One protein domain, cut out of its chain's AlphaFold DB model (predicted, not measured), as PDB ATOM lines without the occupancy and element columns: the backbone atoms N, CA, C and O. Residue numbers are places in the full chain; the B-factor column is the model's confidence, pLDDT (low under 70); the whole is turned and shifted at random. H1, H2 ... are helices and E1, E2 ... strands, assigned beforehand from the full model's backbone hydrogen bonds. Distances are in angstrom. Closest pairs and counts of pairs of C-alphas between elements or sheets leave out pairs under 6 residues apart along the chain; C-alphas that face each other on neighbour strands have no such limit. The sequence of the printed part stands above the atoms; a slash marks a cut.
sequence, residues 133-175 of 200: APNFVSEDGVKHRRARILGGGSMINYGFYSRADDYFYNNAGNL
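AT A GLANCE: This is residues 133 to 175 of the 200 residues of a protein of Helianthus annuus (UniProt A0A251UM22). With little regular structure, the printed part is a small hairpin of E1 and E2, then a short helix H1, then an arm, residues 158 to 175, that sticks out and bears H2. The 43 printed residues hold, in order, E1, E2, H1 and H2, with E1 and E2 as an antiparallel sheet. The class is mixed, with 16 residues in named elements. It is extended, with a radius of gyration of the C-alphas of 15.0 A and spans of 36 by 27 by 18 A.

IN THESE COORDINATES: E1, residues 135 to 137, begins at C-alpha 135 (121.114, 68.252, 112.916) and is 6.9 A long. E2, residues 143 to 145, is 7.1 A. H1, residues 152 to 155, is 6.1 A. H2, residues 166 to 171, is 8.7 A and ends at C-alpha 171 (104.106, 89.303, 92.735).

HOW THE PARTS SIT: E1 and E2 form a hairpin, antiparallel at 140 degrees, with N 136 and O 144 at 2.9 A, within hydrogen-bond range. H1 is apart from E1 and H2. H2 is apart from both strands. Every O i to N i+4 pair of H2 is within hydrogen-bond range; H1 is too short for one.

THE WHOLE: The C-alphas farthest apart, of Pro 134 and Asn 170, are 35.8 A apart. The printed part has no cut and no long link. Confidence is low at residues 173 to 175.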
ATOM      1  N   ALA A 133     127.533  71.711 110.502       80.88
ATOM      2  CA  ALA A 133     126.125  71.600 110.131       80.88
ATOM      3  C   ALA A 133     125.362  70.700 111.129       80.88
ATOM      4  O   ALA A 133     125.155  69.515 110.840       80.88
ATOM      5  N   PRO A 134     124.953  71.222 112.305       82.31
ATOM      6  CA  PRO A 134     124.212  70.437 113.288       82.31
ATOM      7  C   PRO A 134     122.851  69.986 112.752       82.31
ATOM      8  O   PRO A 134     122.197  70.682 111.965       82.31
ATOM      9  N   ASN A 135     122.421  68.819 113.223       83.06
ATOM     10  CA  ASN A 135     121.114  68.252 112.916       83.06
ATOM     11  C   ASN A 135     120.038  68.848 113.829       83.06
ATOM     12  O   ASN A 135     120.247  68.976 115.032       83.06
ATOM     13  N   PHE A 136     118.870  69.141 113.268       83.88
ATOM     14  CA  PHE A 136     117.652  69.427 114.023       83.88
ATOM     15  C   PHE A 136     116.496  68.604 113.456       83.88
ATOM     16  O   PHE A 136     116.521  68.221 112.286       83.88
ATOM     17  N   VAL A 137     115.506  68.293 114.285       88.69
ATOM     18  CA  VAL A 137     114.309  67.546 113.881       88.69
ATOM     19  C   VAL A 137     113.130  68.503 113.986       88.69
ATOM     20  O   VAL A 137     113.007  69.186 115.000       88.69
ATOM     21  N   SER A 138     112.326  68.619 112.928       90.44
ATOM     22  CA  SER A 138     111.086  69.400 112.985       90.44
ATOM     23  C   SER A 138     110.061  68.730 113.903       90.44
ATOM     24  O   SER A 138     110.190  67.550 114.230       90.44
ATOM     25  N   GLU A 139     109.019  69.462 114.295       94.75
ATOM     26  CA  GLU A 139     107.862  68.887 115.000       94.75
ATOM     27  C   GLU A 139     107.210  67.760 114.176       94.75
ATOM     28  O   GLU A 139     106.767  66.760 114.735       94.75
ATOM     29  N   ASP A 140     107.293  67.853 112.843       93.50
ATOM     30  CA  ASP A 140     106.868  66.817 111.891       93.50
ATOM     31  C   ASP A 140     107.814  65.597 111.821       93.50
ATOM     32  O   ASP A 140     107.624  64.696 111.004       93.50
ATOM     33  N   GLY A 141     108.883  65.562 112.622       91.81
ATOM     34  CA  GLY A 141     109.850  64.461 112.649       91.81
ATOM     35  C   GLY A 141     110.872  64.467 111.503       91.81
ATOM     36  O   GLY A 141     111.653  63.519 111.366       91.81
ATOM     37  N   VAL A 142     110.918  65.519 110.680       90.56
ATOM     38  CA  VAL A 142     111.837  65.604 109.536       90.56
ATOM     39  C   VAL A 142     113.205  66.093 110.001       90.56
ATOM     40  O   VAL A 142     113.351  67.149 110.618       90.56
ATOM     41  N   LYS A 143     114.246  65.313 109.693       88.31
ATOM     42  CA  LYS A 143     115.637  65.684 109.979       88.31
ATOM     43  C   LYS A 143     116.103  66.748 108.992       88.31
ATOM     44  O   LYS A 143     116.145  66.519 107.785       88.31
ATOM     45  N   HIS A 144     116.552  67.869 109.521       85.88
ATOM     46  CA  HIS A 144     117.090  68.987 108.769       85.88
ATOM     47  C   HIS A 144     118.475  69.384 109.293       85.88
ATOM     48  O   HIS A 144     118.904  68.981 110.376       85.88
ATOM     49  N   ARG A 145     119.192  70.198 108.512       84.81
ATOM     50  CA  ARG A 145     120.493  70.771 108.882       84.81
ATOM     51  C   ARG A 145     120.540  72.251 108.543       84.81
ATOM     52  O   ARG A 145     119.953  72.680 107.553       84.81
ATOM     53  N   ARG A 146     121.257  73.028 109.353       84.44
ATOM     54  CA  ARG A 146     121.569  74.443 109.095       84.44
ATOM     55  C   ARG A 146     123.070  74.645 109.223       84.44
ATOM     56  O   ARG A 146     123.685  74.099 110.130       84.44
ATOM     57  N   ALA A 147     123.654  75.422 108.320       87.25
ATOM     58  CA  ALA A 147     125.082  75.708 108.354       87.25
ATOM     59  C   ALA A 147     125.451  76.615 109.534       87.25
ATOM     60  O   ALA A 147     124.779  77.614 109.786       87.25
ATOM     61  N   ARG A 148     126.566  76.304 110.195       86.62
ATOM     62  CA  ARG A 148     127.215  77.118 111.237       86.62
ATOM     63  C   ARG A 148     128.680  77.375 110.883       86.62
ATOM     64  O   ARG A 148     129.577  77.203 111.699       86.62
ATOM     65  N   ILE A 149     128.914  77.764 109.635       85.38
ATOM     66  CA  ILE A 149     130.235  78.103 109.099       85.38
ATOM     67  C   ILE A 149     130.197  79.461 108.406       85.38
ATOM     68  O   ILE A 149     129.133  79.926 107.994       85.38
ATOM     69  N   LEU A 150     131.360  80.104 108.263       87.00
ATOM     70  CA  LEU A 150     131.486  81.310 107.441       87.00
ATOM     71  C   LEU A 150     131.075  80.978 105.998       87.00
ATOM     72  O   LEU A 150     131.519  79.978 105.442       87.00
ATOM     73  N   GLY A 151     130.190  81.788 105.415       88.50
ATOM     74  CA  GLY A 151     129.522  81.492 104.139       88.50
ATOM     75  C   GLY A 151     128.165  80.790 104.286       88.50
ATOM     76  O   GLY A 151     127.395  80.748 103.335       88.50
ATOM     77  N   GLY A 152     127.808  80.302 105.476       90.25
ATOM     78  CA  GLY A 152     126.476  79.774 105.761       90.25
ATOM     79  C   GLY A 152     126.083  78.589 104.873       90.25
ATOM     80  O   GLY A 152     126.896  77.714 104.571       90.25
ATOM     81  N   GLY A 153     124.805  78.541 104.484       86.56
ATOM     82  CA  GLY A 153     124.216  77.424 103.738       86.56
ATOM     83  C   GLY A 153     124.844  77.179 102.365       86.56
ATOM     84  O   GLY A 153     124.846  76.044 101.900       86.56
ATOM     85  N   SER A 154     125.429  78.199 101.731       86.62
ATOM     86  CA  SER A 154     126.018  78.059 100.394       86.62
ATOM     87  C   SER A 154     127.277  77.193 100.380       86.62
ATOM     88  O   SER A 154     127.600  76.623  99.345       86.62
ATOM     89  N   MET A 155     127.969  77.061 101.512       84.62
ATOM     90  CA  MET A 155     129.158  76.210 101.646       84.62
ATOM     91  C   MET A 155     128.827  74.728 101.880       84.62
ATOM     92  O   MET A 155     129.708  73.885 101.747       84.62
ATOM     93  N   ILE A 156     127.574  74.405 102.216       83.62
ATOM     94  CA  ILE A 156     127.100  73.024 102.423       83.62
ATOM     95  C   ILE A 156     125.992  72.609 101.444       83.62
ATOM     96  O   ILE A 156     125.485  71.492 101.531       83.62
ATOM     97  N   ASN A 157     125.577  73.507 100.548       83.25
ATOM     98  CA  ASN A 157     124.603  73.218  99.499       83.25
ATOM     99  C   ASN A 157     125.240  72.312  98.426       83.25
ATOM    100  O   ASN A 157     126.442  72.371  98.184       83.25
ATOM    101  N   TYR A 158     124.428  71.533  97.715       86.75
ATOM    102  CA  TYR A 158     124.834  70.667  96.601       86.75
ATOM    103  C   TYR A 158     125.279  71.427  95.332       86.75
ATOM    104  O   TYR A 158     125.461  70.819  94.283       86.75
ATOM    105  N   GLY A 159     125.439  72.752  95.403       88.44
ATOM    106  CA  GLY A 159     125.945  73.578  94.303       88.44
ATOM    107  C   GLY A 159     124.920  73.949  93.228       88.44
ATOM    108  O   GLY A 159     125.292  74.580  92.243       88.44
ATOM    109  N   PHE A 160     123.640  73.610  93.398       90.06
ATOM    110  CA  PHE A 160     122.600  74.055  92.469       90.06
ATOM    111  C   PHE A 160     122.334  75.553  92.626       90.06
ATOM    112  O   PHE A 160     122.080  76.043  93.729       90.06
ATOM    113  N   TYR A 161     122.366  76.257  91.499       91.06
ATOM    114  CA  TYR A 161     122.017  77.665  91.384       91.06
ATOM    115  C   TYR A 161     120.906  77.811  90.345       91.06
ATOM    116  O   TYR A 161     121.045  77.351  89.211       91.06
ATOM    117  N   SER A 162     119.814  78.459  90.730       91.06
ATOM    118  CA  SER A 162     118.719  78.840  89.842       91.06
ATOM    119  C   SER A 162     118.314  80.281  90.141       91.06
ATOM    120  O   SER A 162     118.396  80.742  91.280       91.06
ATOM    121  N   ARG A 163     117.904  81.012  89.102       90.69
ATOM    122  CA  ARG A 163     117.260  82.321  89.263       90.69
ATOM    123  C   ARG A 163     115.768  82.105  89.504       90.69
ATOM    124  O   ARG A 163     115.204  81.154  88.965       90.69
ATOM    125  N   ALA A 164     115.152  82.957  90.320       88.44
ATOM    126  CA  ALA A 164     113.701  82.946  90.464       88.44
ATOM    127  C   ALA A 164     113.036  83.425  89.163       88.44
ATOM    128  O   ALA A 164     113.631  84.210  88.422       88.44
ATOM    129  N   ASP A 165     111.829  82.921  88.903       88.56
ATOM    130  CA  ASP A 165     111.002  83.312  87.759       88.56
ATOM    131  C   ASP A 165     110.531  84.769  87.892       88.56
ATOM    132  O   ASP A 165     110.270  85.245  89.003       88.56
ATOM    133  N   ASP A 166     110.381  85.460  86.763       84.06
ATOM    134  CA  ASP A 166     109.952  86.859  86.709       84.06
ATOM    135  C   ASP A 166     108.578  87.087  87.347       84.06
ATOM    136  O   ASP A 166     108.334  88.125  87.967       84.06
ATOM    137  N   TYR A 167     107.693  86.087  87.294       84.44
ATOM    138  CA  TYR A 167     106.422  86.107  88.009       84.44
ATOM    139  C   TYR A 167     106.614  86.307  89.519       84.44
ATOM    140  O   TYR A 167     105.850  87.049  90.137       84.44
ATOM    141  N   PHE A 168     107.639  85.710  90.139       83.44
ATOM    142  CA  PHE A 168     107.893  85.919  91.567       83.44
ATOM    143  C   PHE A 168     108.340  87.345  91.862       83.44
ATOM    144  O   PHE A 168     107.897  87.901  92.860       83.44
ATOM    145  N   TYR A 169     109.156  87.962  91.005       81.19
ATOM    146  CA  TYR A 169     109.572  89.354  91.197       81.19
ATOM    147  C   TYR A 169     108.394  90.327  91.089       81.19
ATOM    148  O   TYR A 169     108.314  91.280  91.864       81.19
ATOM    149  N   ASN A 170     107.454  90.055  90.182       81.69
ATOM    150  CA  ASN A 170     106.274  90.892  89.967       81.69
ATOM    151  C   ASN A 170     105.221  90.754  91.079       81.69
ATOM    152  O   ASN A 170     104.516  91.715  91.377       81.69
ATOM    153  N   ASN A 171     105.117  89.577  91.705       81.88
ATOM    154  CA  ASN A 171     104.106  89.303  92.735       81.88
ATOM    155  C   ASN A 171     104.640  89.358  94.169       81.88
ATOM    156  O   ASN A 171     103.856  89.440  95.116       81.88
ATOM    157  N   ALA A 172     105.959  89.334  94.360       79.62
ATOM    158  CA  ALA A 172     106.579  89.626  95.643       79.62
ATOM    159  C   ALA A 172     106.488  91.138  95.885       79.62
ATOM    160  O   ALA A 172     107.406  91.893  95.570       79.62
ATOM    161  N   GLY A 173     105.320  91.569  96.370       66.06
ATOM    162  CA  GLY A 173     104.926  92.972  96.472       66.06
ATOM    163  C   GLY A 173     106.046  93.895  96.953       66.06
ATOM    164  O   GLY A 173     106.793  93.545  97.853       66.06
ATOM    165  N   ASN A 174     106.151  95.074  96.337       58.03
ATOM    166  CA  ASN A 174     106.979  96.245  96.679       58.03
ATOM    167  C   ASN A 174     108.471  96.030  97.032       58.03
ATOM    168  O   ASN A 174     109.141  96.999  97.384       58.03
ATOM    169  N   LEU A 175     109.017  94.813  96.951       62.34
ATOM    170  CA  LEU A 175     110.395  94.513  97.361       62.34
ATOM    171  C   LEU A 175     111.390  94.549  96.196       62.34
ATOM    172  O   LEU A 175     112.579  94.754  96.426       62.34
TER     173      LEU A 175